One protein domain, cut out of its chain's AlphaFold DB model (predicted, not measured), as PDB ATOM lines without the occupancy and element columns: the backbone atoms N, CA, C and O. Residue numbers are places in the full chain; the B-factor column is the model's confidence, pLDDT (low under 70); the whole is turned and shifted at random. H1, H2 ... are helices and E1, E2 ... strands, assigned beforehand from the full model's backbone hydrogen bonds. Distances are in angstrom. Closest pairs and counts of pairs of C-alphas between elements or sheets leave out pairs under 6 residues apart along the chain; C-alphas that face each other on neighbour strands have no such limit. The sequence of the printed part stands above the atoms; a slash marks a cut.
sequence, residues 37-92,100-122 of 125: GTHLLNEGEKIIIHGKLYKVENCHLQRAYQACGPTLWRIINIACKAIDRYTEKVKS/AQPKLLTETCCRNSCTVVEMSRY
ATOM      1  N   GLY A  37     -52.276 -21.340 -57.750       86.06
ATOM      2  CA  GLY A  37     -53.687 -21.018 -57.528       86.06
ATOM      3  C   GLY A  37     -54.055 -19.676 -58.168       86.06
ATOM      4  O   GLY A  37     -53.896 -19.489 -59.378       86.06
ATOM      5  N   THR A  38     -54.536 -18.743 -57.349       88.56
ATOM      6  CA  THR A  38     -54.869 -17.363 -57.743       88.56
ATOM      7  C   THR A  38     -53.692 -16.394 -57.630       88.56
ATOM      8  O   THR A  38     -53.811 -15.256 -58.073       88.56
ATOM      9  N   HIS A  39     -52.561 -16.818 -57.059       87.12
ATOM     10  CA  HIS A  39     -51.399 -15.960 -56.850       87.12
ATOM     11  C   HIS A  39     -50.405 -16.073 -58.009       87.12
ATOM     12  O   HIS A  39     -50.120 -17.169 -58.494       87.12
ATOM     13  N   LEU A  40     -49.860 -14.930 -58.419       90.00
ATOM     14  CA  LEU A  40     -48.683 -14.812 -59.276       90.00
ATOM     15  C   LEU A  40     -47.515 -14.418 -58.377       90.00
ATOM     16  O   LEU A  40     -47.605 -13.405 -57.694       90.00
ATOM     17  N   LEU A  41     -46.477 -15.250 -58.350       90.00
ATOM     18  CA  LEU A  41     -45.321 -15.093 -57.477       90.00
ATOM     19  C   LEU A  41     -44.075 -14.806 -58.306       90.00
ATOM     20  O   LEU A  41     -43.734 -15.611 -59.172       90.00
ATOM     21  N   ASN A  42     -43.392 -13.700 -58.038       90.50
ATOM     22  CA  ASN A  42     -42.126 -13.354 -58.689       90.50
ATOM     23  C   ASN A  42     -40.934 -14.090 -58.055       90.50
ATOM     24  O   ASN A  42     -41.006 -14.548 -56.915       90.50
ATOM     25  N   GLU A  43     -39.815 -14.171 -58.775       88.00
ATOM     26  CA  GLU A  43     -38.541 -14.670 -58.247       88.00
ATOM     27  C   GLU A  43     -38.187 -13.991 -56.909       88.00
ATOM     28  O   GLU A  43     -38.244 -12.768 -56.767       88.00
ATOM     29  N   GLY A  44     -37.850 -14.794 -55.897       84.88
ATOM     30  CA  GLY A  44     -37.570 -14.338 -54.536       84.88
ATOM     31  C   GLY A  44     -38.794 -14.192 -53.622       84.88
ATOM     32  O   GLY A  44     -38.626 -14.181 -52.397       84.88
ATOM     33  N   GLU A  45     -40.013 -14.131 -54.168       89.88
ATOM     34  CA  GLU A  45     -41.231 -14.048 -53.361       89.88
ATOM     35  C   GLU A  45     -41.508 -15.346 -52.603       89.88
ATOM     36  O   GLU A  45     -41.090 -16.445 -52.987       89.88
ATOM     37  N   LYS A  46     -42.219 -15.202 -51.481       90.38
ATOM     38  CA  LYS A  46     -42.485 -16.282 -50.534       90.38
ATOM     39  C   LYS A  46     -43.981 -16.497 -50.372       90.38
ATOM     40  O   LYS A  46     -44.749 -15.544 -50.299       90.38
ATOM     41  N   ILE A  47     -44.379 -17.756 -50.239       91.81
ATOM     42  CA  ILE A  47     -45.764 -18.157 -49.990       91.81
ATOM     43  C   ILE A  47     -45.807 -19.285 -48.960       91.81
ATOM     44  O   ILE A  47     -44.894 -20.109 -48.879       91.81
ATOM     45  N   ILE A  48     -46.874 -19.336 -48.167       90.88
ATOM     46  CA  ILE A  48     -47.129 -20.438 -47.239       90.88
ATOM     47  C   ILE A  48     -48.162 -21.368 -47.868       90.88
ATOM     48  O   ILE A  48     -49.281 -20.955 -48.158       90.88
ATOM     49  N   ILE A  49     -47.798 -22.635 -48.054       89.75
ATOM     50  CA  ILE A  49     -48.680 -23.671 -48.600       89.75
ATOM     51  C   ILE A  49     -48.735 -24.809 -47.586       89.75
ATOM     52  O   ILE A  49     -47.701 -25.372 -47.221       89.75
ATOM     53  N   HIS A  50     -49.935 -25.121 -47.091       91.00
ATOM     54  CA  HIS A  50     -50.160 -26.140 -46.054       91.00
ATOM     55  C   HIS A  50     -49.228 -25.982 -44.830       91.00
ATOM     56  O   HIS A  50     -48.613 -26.944 -44.368       91.00
ATOM     57  N   GLY A  51     -49.060 -24.744 -44.347       86.06
ATOM     58  CA  GLY A  51     -48.216 -24.427 -43.185       86.06
ATOM     59  C   GLY A  51     -46.702 -24.526 -43.424       86.06
ATOM     60  O   GLY A  51     -45.925 -24.414 -42.480       86.06
ATOM     61  N   LYS A  52     -46.254 -24.737 -44.667       88.31
ATOM     62  CA  LYS A  52     -44.834 -24.781 -45.045       88.31
ATOM     63  C   LYS A  52     -44.480 -23.553 -45.881       88.31
ATOM     64  O   LYS A  52     -45.236 -23.184 -46.773       88.31
ATOM     65  N   LEU A  53     -43.326 -22.948 -45.598       89.81
ATOM     66  CA  LEU A  53     -42.811 -21.805 -46.349       89.81
ATOM     67  C   LEU A  53     -42.163 -22.272 -47.657       89.81
ATOM     68  O   LEU A  53     -41.320 -23.174 -47.666       89.81
ATOM     69  N   TYR A  54     -42.535 -21.621 -48.748       90.12
ATOM     70  CA  TYR A  54     -41.945 -21.789 -50.065       90.12
ATOM     71  C   TYR A  54     -41.435 -20.446 -50.571       90.12
ATOM     72  O   TYR A  54     -41.995 -19.405 -50.239       90.12
ATOM     73  N   LYS A  55     -40.371 -20.487 -51.365       90.88
ATOM     74  CA  LYS A  55     -39.760 -19.344 -52.037       90.88
ATOM     75  C   LYS A  55     -39.611 -19.689 -53.513       90.88
ATOM     76  O   LYS A  55     -39.247 -20.821 -53.841       90.88
ATOM     77  N   VAL A  56     -39.920 -18.740 -54.387       89.00
ATOM     78  CA  VAL A  56     -39.634 -18.869 -55.817       89.00
ATOM     79  C   VAL A  56     -38.134 -18.680 -56.016       89.00
ATOM     80  O   VAL A  56     -37.597 -17.633 -55.666       89.00
ATOM     81  N   GLU A  57     -37.464 -19.716 -56.510       87.31
ATOM     82  CA  GLU A  57     -36.022 -19.709 -56.745       87.31
ATOM     83  C   GLU A  57     -35.692 -20.543 -57.991       87.31
ATOM     84  O   GLU A  57     -36.096 -21.709 -58.102       87.31
ATOM     85  N   ASN A  58     -34.916 -19.969 -58.909       83.88
ATOM     86  CA  ASN A  58     -34.645 -20.491 -60.248       83.88
ATOM     87  C   ASN A  58     -35.936 -20.894 -60.975       83.88
ATOM     88  O   ASN A  58     -36.007 -21.980 -61.551       83.88
ATOM     89  N   CYS A  59     -36.978 -20.062 -60.895       84.62
ATOM     90  CA  CYS A  59     -38.258 -20.299 -61.574       84.62
ATOM     91  C   CYS A  59     -38.986 -21.573 -61.146       84.62
ATOM     92  O   CYS A  59     -39.889 -22.057 -61.830       84.62
ATOM     93  N   HIS A  60     -38.644 -22.083 -59.965       85.75
ATOM     94  CA  HIS A  60     -39.354 -23.167 -59.320       85.75
ATOM     95  C   HIS A  60     -39.759 -22.771 -57.909       85.75
ATOM     96  O   HIS A  60     -39.054 -22.055 -57.199       85.75
ATOM     97  N   LEU A  61     -40.912 -23.274 -57.482       88.88
ATOM     98  CA  LEU A  61     -41.361 -23.102 -56.117       88.88
ATOM     99  C   LEU A  61     -40.607 -24.096 -55.227       88.88
ATOM    100  O   LEU A  61     -40.854 -25.302 -55.264       88.88
ATOM    101  N   GLN A  62     -39.673 -23.593 -54.430       89.19
ATOM    102  CA  GLN A  62     -38.809 -24.413 -53.593       89.19
ATOM    103  C   GLN A  62     -39.149 -24.240 -52.123       89.19
ATOM    104  O   GLN A  62     -39.518 -23.162 -51.665       89.19
ATOM    105  N   ARG A  63     -39.004 -25.318 -51.349       87.69
ATOM    106  CA  ARG A  63     -39.207 -25.239 -49.903       87.69
ATOM    107  C   ARG A  63     -38.125 -24.357 -49.289       87.69
ATOM    108  O   ARG A  63     -36.937 -24.638 -49.449       87.69
ATOM    109  N   ALA A  64     -38.556 -23.329 -48.568       87.88
ATOM    110  CA  ALA A  64     -37.685 -22.431 -47.838       87.88
ATOM    111  C   ALA A  64     -37.671 -22.813 -46.357       87.88
ATOM    112  O   ALA A  64     -38.690 -23.181 -45.766       87.88
ATOM    113  N   TYR A  65     -36.496 -22.723 -45.753       84.38
ATOM    114  CA  TYR A  65     -36.276 -23.033 -44.355       84.38
ATOM    115  C   TYR A  65     -35.775 -21.779 -43.658       84.38
ATOM    116  O   TYR A  65     -34.740 -21.218 -44.018       84.38
ATOM    117  N   GLN A  66     -36.510 -21.364 -42.635       82.75
ATOM    118  CA  GLN A  66     -36.041 -20.386 -41.672       82.75
ATOM    119  C   GLN A  66     -35.589 -21.155 -40.435       82.75
ATOM    120  O   GLN A  66     -36.384 -21.522 -39.574       82.75
ATOM    121  N   ALA A  67     -34.309 -21.497 -40.412       77.06
ATOM    122  CA  ALA A  67     -33.695 -22.225 -39.316       77.06
ATOM    123  C   ALA A  67     -32.384 -21.540 -38.950       77.06
ATOM    124  O   ALA A  67     -31.667 -21.054 -39.821       77.06
ATOM    125  N   CYS A  68     -32.064 -21.535 -37.661       79.75
ATOM    126  CA  CYS A  68     -30.852 -20.930 -37.122       79.75
ATOM    127  C   CYS A  68     -30.094 -21.975 -36.288       79.75
ATOM    128  O   CYS A  68     -30.685 -22.936 -35.783       79.75
ATOM    129  N   GLY A  69     -28.778 -21.805 -36.150       79.75
ATOM    130  CA  GLY A  69     -27.957 -22.651 -35.281       79.75
ATOM    131  C   GLY A  69     -27.948 -24.144 -35.678       79.75
ATOM    132  O   GLY A  69     -27.862 -24.460 -36.867       79.75
ATOM    133  N   PRO A  70     -28.017 -25.088 -34.717       80.00
ATOM    134  CA  PRO A  70     -27.868 -26.528 -34.979       80.00
ATOM    135  C   PRO A  70     -28.914 -27.124 -35.931       80.00
ATOM    136  O   PRO A  70     -28.627 -28.075 -36.659       80.00
ATOM    137  N   THR A  71     -30.131 -26.577 -35.943       80.69
ATOM    138  CA  THR A  71     -31.212 -27.056 -36.817       80.69
ATOM    139  C   THR A  71     -30.887 -26.799 -38.281       80.69
ATOM    140  O   THR A  71     -31.061 -27.684 -39.117       80.69
ATOM    141  N   LEU A  72     -30.341 -25.621 -38.585       81.94
ATOM    142  CA  LEU A  72     -29.897 -25.283 -39.932       81.94
ATOM    143  C   LEU A  72     -28.768 -26.215 -40.391       81.94
ATOM    144  O   LEU A  72     -28.828 -26.748 -41.495       81.94
ATOM    145  N   TRP A  73     -27.805 -26.506 -39.511       79.19
ATOM    146  CA  TRP A  73     -26.723 -27.457 -39.791       79.19
ATOM    147  C   TRP A  73     -27.218 -28.848 -40.175       79.19
ATOM    148  O   TRP A  73     -26.677 -29.474 -41.090       79.19
ATOM    149  N   ARG A  74     -28.264 -29.342 -39.505       82.00
ATOM    150  CA  ARG A  74     -28.883 -30.627 -39.858       82.00
ATOM    151  C   ARG A  74     -29.503 -30.587 -41.251       82.00
ATOM    152  O   ARG A  74     -29.286 -31.519 -42.018       82.00
ATOM    153  N   ILE A  75     -30.229 -29.518 -41.582       82.00
ATOM    154  CA  ILE A  75     -30.874 -29.365 -42.894       82.00
ATOM    155  C   ILE A  75     -29.820 -29.310 -44.002       82.00
ATOM    156  O   ILE A  75     -29.937 -30.048 -44.978       82.00
ATOM    157  N   ILE A  76     -28.761 -28.517 -43.823       79.81
ATOM    158  CA  ILE A  76     -27.674 -28.409 -44.805       79.81
ATOM    159  C   ILE A  76     -26.981 -29.765 -44.989       79.81
ATOM    160  O   ILE A  76     -26.790 -30.206 -46.116       79.81
ATOM    161  N   ASN A  77     -26.663 -30.485 -43.907       81.00
ATOM    162  CA  ASN A  77     -26.057 -31.816 -44.016       81.00
ATOM    163  C   ASN A  77     -26.948 -32.810 -44.778       81.00
ATOM    164  O   ASN A  77     -26.436 -33.621 -45.551       81.00
ATOM    165  N   ILE A  78     -28.269 -32.765 -44.572       82.06
ATOM    166  CA  ILE A  78     -29.223 -33.591 -45.328       82.06
ATOM    167  C   ILE A  78     -29.229 -33.178 -46.805       82.06
ATOM    168  O   ILE A  78     -29.167 -34.051 -47.669       82.06
ATOM    169  N   ALA A  79     -29.250 -31.873 -47.093       80.31
ATOM    170  CA  ALA A  79     -29.202 -31.336 -48.450       80.31
ATOM    171  C   ALA A  79     -27.937 -31.786 -49.199       80.31
ATOM    172  O   ALA A  79     -28.034 -32.330 -50.296       80.31
ATOM    173  N   CYS A  80     -26.764 -31.660 -48.575       80.44
ATOM    174  CA  CYS A  80     -25.502 -32.097 -49.166       80.44
ATOM    175  C   CYS A  80     -25.474 -33.611 -49.403       80.44
ATOM    176  O   CYS A  80     -25.118 -34.064 -50.484       80.44
ATOM    177  N   LYS A  81     -25.936 -34.422 -48.437       80.38
ATOM    178  CA  LYS A  81     -26.055 -35.881 -48.621       80.38
ATOM    179  C   LYS A  81     -26.979 -36.264 -49.779       80.38
ATOM    180  O   LYS A  81     -26.715 -37.260 -50.446       80.38
ATOM    181  N   ALA A  82     -28.066 -35.527 -49.999       79.19
ATOM    182  CA  ALA A  82     -28.971 -35.790 -51.114       79.19
ATOM    183  C   ALA A  82     -28.285 -35.548 -52.469       79.19
ATOM    184  O   ALA A  82     -28.476 -36.328 -53.400       79.19
ATOM    185  N   ILE A  83     -27.440 -34.519 -52.556       76.06
ATOM    186  CA  ILE A  83     -26.692 -34.176 -53.772       76.06
ATOM    187  C   ILE A  83     -25.566 -35.169 -54.042       76.06
ATOM    188  O   ILE A  83     -25.408 -35.604 -55.179       76.06
ATOM    189  N   ASP A  84     -24.835 -35.595 -53.014       75.56
ATOM    190  CA  ASP A  84     -23.802 -36.629 -53.155       75.56
ATOM    191  C   ASP A  84     -24.381 -37.950 -53.674       75.56
ATOM    192  O   ASP A  84     -23.767 -38.609 -54.512       75.56
ATOM    193  N   ARG A  85     -25.589 -38.319 -53.224       74.00
ATOM    194  CA  ARG A  85     -26.313 -39.486 -53.757       74.00
ATOM    195  C   ARG A  85     -26.702 -39.298 -55.217       74.00
ATOM    196  O   ARG A  85     -26.572 -40.235 -55.991       74.00
ATOM    197  N   TYR A  86     -27.185 -38.111 -55.581       72.38
ATOM    198  CA  TYR A  86     -27.590 -37.808 -56.955       72.38
ATOM    199  C   TYR A  86     -26.400 -37.773 -57.923       72.38
ATOM    200  O   TYR A  86     -26.520 -38.175 -59.071       72.38
ATOM    201  N   THR A  87     -25.244 -37.299 -57.457       69.88
ATOM    202  CA  THR A  87     -24.029 -37.158 -58.273       69.88
ATOM    203  C   THR A  87     -23.145 -38.406 -58.272       69.88
ATOM    204  O   THR A  87     -22.053 -38.362 -58.828       69.88
ATOM    205  N   GLU A  88     -23.583 -39.498 -57.630       67.50
ATOM    206  CA  GLU A  88     -22.833 -40.753 -57.435       67.50
ATOM    207  C   GLU A  88     -21.410 -40.578 -56.862       67.50
ATOM    208  O   GLU A  88     -20.612 -41.515 -56.845       67.50
ATOM    209  N   LYS A  89     -21.080 -39.391 -56.332       60.44
ATOM    210  CA  LYS A  89     -19.725 -39.051 -55.877       60.44
ATOM    211  C   LYS A  89     -19.299 -39.828 -54.635       60.44
ATOM    212  O   LYS A  89     -18.105 -39.926 -54.362       60.44
ATOM    213  N   VAL A  90     -20.245 -40.390 -53.875       56.41
ATOM    214  CA  VAL A  90     -19.936 -41.095 -52.626       56.41
ATOM    215  C   VAL A  90     -20.772 -42.367 -52.471       56.41
ATOM    216  O   VAL A  90     -21.967 -42.328 -52.169       56.41
ATOM    217  N   LYS A  91     -20.107 -43.525 -52.567       52.59
ATOM    218  CA  LYS A  91     -20.629 -44.807 -52.073       52.59
ATOM    219  C   LYS A  91     -20.704 -44.759 -50.542       52.59
ATOM    220  O   LYS A  91     -19.693 -44.884 -49.866       52.59
ATOM    221  N   SER A  92     -21.909 -44.576 -50.002       51.44
ATOM    222  CA  SER A  92     -22.301 -44.978 -48.639       51.44
ATOM    223  C   SER A  92     -21.346 -44.585 -47.486       51.44
ATOM    224  O   SER A  92     -21.113 -45.367 -46.566       51.44
ATOM    225  N   ALA A 100     -16.505 -24.108 -45.040       61.56
ATOM    226  CA  ALA A 100     -15.452 -23.099 -44.903       61.56
ATOM    227  C   ALA A 100     -15.928 -21.827 -44.170       61.56
ATOM    228  O   ALA A 100     -15.140 -21.183 -43.483       61.56
ATOM    229  N   GLN A 101     -17.216 -21.470 -44.276       66.94
ATOM    230  CA  GLN A 101     -17.784 -20.262 -43.658       66.94
ATOM    231  C   GLN A 101     -19.126 -20.534 -42.966       66.94
ATOM    232  O   GLN A 101     -20.186 -20.104 -43.428       66.94
ATOM    233  N   PRO A 102     -19.104 -21.245 -41.829       66.31
ATOM    234  CA  PRO A 102     -20.319 -21.698 -41.179       66.31
ATOM    235  C   PRO A 102     -21.178 -20.558 -40.627       66.31
ATOM    236  O   PRO A 102     -22.401 -20.602 -40.731       66.31
ATOM    237  N   LYS A 103     -20.540 -19.514 -40.085       69.88
ATOM    238  CA  LYS A 103     -21.231 -18.380 -39.460       69.88
ATOM    239  C   LYS A 103     -22.028 -17.549 -40.467       69.88
ATOM    240  O   LYS A 103     -23.200 -17.273 -40.224       69.88
ATOM    241  N   LEU A 104     -21.424 -17.235 -41.615       70.00
ATOM    242  CA  LEU A 104     -22.058 -16.435 -42.666       70.00
ATOM    243  C   LEU A 104     -23.327 -17.122 -43.184       70.00
ATOM    244  O   LEU A 104     -24.399 -16.525 -43.195       70.00
ATOM    245  N   LEU A 105     -23.228 -18.418 -43.495       69.88
ATOM    246  CA  LEU A 105     -24.367 -19.227 -43.924       69.88
ATOM    247  C   LEU A 105     -25.487 -19.245 -42.877       69.88
ATOM    248  O   LEU A 105     -26.665 -19.102 -43.212       69.88
ATOM    249  N   THR A 106     -25.117 -19.408 -41.601       71.50
ATOM    250  CA  THR A 106     -26.105 -19.455 -40.524       71.50
ATOM    251  C   THR A 106     -26.846 -18.146 -40.331       71.50
ATOM    252  O   THR A 106     -28.051 -18.175 -40.104       71.50
ATOM    253  N   GLU A 107     -26.174 -17.008 -40.464       75.06
ATOM    254  CA  GLU A 107     -26.810 -15.699 -40.319       75.06
ATOM    255  C   GLU A 107     -27.687 -15.358 -41.526       75.06
ATOM    256  O   GLU A 107     -28.819 -14.901 -41.350       75.06
ATOM    257  N   THR A 108     -27.223 -15.661 -42.742       80.12
ATOM    258  CA  THR A 108     -27.986 -15.417 -43.971       80.12
ATOM    259  C   THR A 108     -29.273 -16.238 -44.003       80.12
ATOM    260  O   THR A 108     -30.348 -15.674 -44.198       80.12
ATOM    261  N   CYS A 109     -29.208 -17.548 -43.749       81.88
ATOM    262  CA  CYS A 109     -30.399 -18.404 -43.802       81.88
ATOM    263  C   CYS A 109     -31.342 -18.214 -42.611       81.88
ATOM    264  O   CYS A 109     -32.544 -18.450 -42.742       81.88
ATOM    265  N   CYS A 110     -30.825 -17.733 -41.480       80.69
ATOM    266  CA  CYS A 110     -31.645 -17.347 -40.337       80.69
ATOM    267  C   CYS A 110     -32.465 -16.077 -40.627       80.69
ATOM    268  O   CYS A 110     -33.658 -16.034 -40.321       80.69
ATOM    269  N   ARG A 111     -31.855 -15.064 -41.264       81.56
ATOM    270  CA  ARG A 111     -32.523 -13.788 -41.581       81.56
ATOM    271  C   ARG A 111     -33.400 -13.856 -42.829       81.56
ATOM    272  O   ARG A 111     -34.521 -13.360 -42.809       81.56
ATOM    273  N   ASN A 112     -32.917 -14.490 -43.896       79.56
ATOM    274  CA  ASN A 112     -33.533 -14.379 -45.219       79.56
ATOM    275  C   ASN A 112     -34.287 -15.628 -45.681       79.56
ATOM    276  O   ASN A 112     -34.911 -15.548 -46.737       79.56
ATOM    277  N   SER A 113     -34.310 -16.709 -44.883       83.56
ATOM    278  CA  SER A 113     -34.817 -18.056 -45.212       83.56
ATOM    279  C   SER A 113     -34.211 -18.632 -46.497       83.56
ATOM    280  O   SER A 113     -34.392 -18.068 -47.570       83.56
ATOM    281  N   CYS A 114     -33.554 -19.783 -46.415       85.38
ATOM    282  CA  CYS A 114     -32.879 -20.378 -47.571       85.38
ATOM    283  C   CYS A 114     -33.631 -21.583 -48.130       85.38
ATOM    284  O   CYS A 114     -34.241 -22.360 -47.392       85.38
ATOM    285  N   THR A 115     -33.524 -21.774 -49.436       86.69
ATOM    286  CA  THR A 115     -33.913 -22.995 -50.145       86.69
ATOM    287  C   THR A 115     -32.816 -24.057 -50.070       86.69
ATOM    288  O   THR A 115     -31.665 -23.776 -49.732       86.69
ATOM    289  N   VAL A 116     -33.160 -25.304 -50.409       80.50
ATOM    290  CA  VAL A 116     -32.180 -26.405 -50.495       80.50
ATOM    291  C   VAL A 116     -31.085 -26.091 -51.519       80.50
ATOM    292  O   VAL A 116     -29.927 -26.417 -51.278       80.50
ATOM    293  N   VAL A 117     -31.439 -25.437 -52.631       80.19
ATOM    294  CA  VAL A 117     -30.494 -25.051 -53.689       80.19
ATOM    295  C   VAL A 117     -29.543 -23.949 -53.227       80.19
ATOM    296  O   VAL A 117     -28.356 -23.995 -53.529       80.19
ATOM    297  N   GLU A 118     -30.013 -22.970 -52.454       80.94
ATOM    298  CA  GLU A 118     -29.114 -21.973 -51.859       80.94
ATOM    299  C   GLU A 118     -28.169 -22.623 -50.842       80.94
ATOM    300  O   GLU A 118     -26.969 -22.358 -50.860       80.94
ATOM    301  N   MET A 119     -28.681 -23.525 -49.996       81.19
ATOM    302  CA  MET A 119     -27.869 -24.250 -49.011       81.19
ATOM    303  C   MET A 119     -26.834 -25.169 -49.662       81.19
ATOM    304  O   MET A 119     -25.738 -25.334 -49.125       81.19
ATOM    305  N   SER A 120     -27.160 -25.762 -50.811       76.88
ATOM    306  CA  SER A 120     -26.266 -26.706 -51.470       76.88
ATOM    307  C   SER A 120     -25.013 -26.079 -52.055       76.88
ATOM    308  O   SER A 120     -23.991 -26.752 -52.155       76.88
ATOM    309  N   ARG A 121     -25.050 -24.781 -52.373       77.50
ATOM    310  CA  ARG A 121     -23.875 -24.020 -52.833       77.50
ATOM    311  C   ARG A 121     -22.739 -24.009 -51.810       77.50
ATOM    312  O   ARG A 121     -21.598 -23.746 -52.167       77.50
ATOM    313  N   TYR A 122     -23.049 -24.300 -50.550       75.00
ATOM    314  CA  TYR A 122     -22.075 -24.351 -49.468       75.00
ATOM    315  C   TYR A 122     -21.561 -25.767 -49.199       75.00
ATOM    316  O   TYR A 122     -20.638 -25.927 -48.403       75.00
TER     317      TYR A 122
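This is residues 37 to 92 and 100 to 122 of the 125 residues of the protein "Hypothetical protein" of Rotaria sordida (UniProt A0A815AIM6). A small, strongly twisted sheet of three strands, E2, E3 and E4, makes one end of an elongated model, with strand E1 beyond it, and three helices make the other end. There the long helix H1 and the helix H2 stand about perpendicular to each other, and the short helix H3 sits between H1 and the sheet. The printed part has 79 residues, with four named strands and then three named helices along the chain, and its class is mixed, helices and strands. The sheet has the order E2, E3, E4, all antiparallel. The whole is only just compact, close to loose, with a radius of gyration of the C-alphas of 13.7 A, and the C-alphas span 44 by 28 by 20 A.

The printed part begins at residue 37. E1 is residues 39 to 42, with C-alpha 39 at (-51.399, -15.960, -56.850), and E2 is residues 46 to 49. E3, residues 52 to 57, is 15.5 A long, and E4, residues 60 to 65, is 15.3 A long. H1, residues 70 to 86, is the longest helix at 24.7 A, with C-alpha 70 at (-27.868, -26.528, -34.979). H2 is residues 102 to 112, 15.6 A long. H3 is residues 116 to 120, with C-alpha 120 at (-26.266, -26.706, -51.470).

E2, E3 and E4 form a meander, each strand the antiparallel neighbour of the one before. The hairpin E2 and E3 has N 47 and O 54 within hydrogen-bond range at 2.9 A. The hairpin E3 and E4 has N 55 and O 62 within hydrogen-bond range at 2.8 A. E1 pairs with no named strand, and E1 and E2 meet only through their link. Residues 64 to 65 of E4 pair with residues 114 to 115, antiparallel. H3 only grazes the sheet, with its residues 116 to 119. H1 touches H3 with residues 76 to 83 alone, and the closest C-alphas are those of Cys 80 and Ser 120, 5.9 A apart. H1 and H2 are close but not clearly touching, about perpendicular at 79 degrees, with the C-alphas of Leu 72 and Thr 106 closest at 7.0 A. H1 is not on the sheet. In H1, H2 and H3 every O i to N i+4 pair is within hydrogen-bond range.

The two C-alphas farthest apart are those of Thr 38 and Lys 91, at 44.2 A. Residues 93 to 99 are not printed, and C-alphas 92 and 100 are 23.2 A apart across this cut, which lies in the link from H1 to H2. The links that are printed whole are tight. The mean pLDDT of the printed part is 80.4, and residues 87 to 92, 100 to 103 and 105 are under 70.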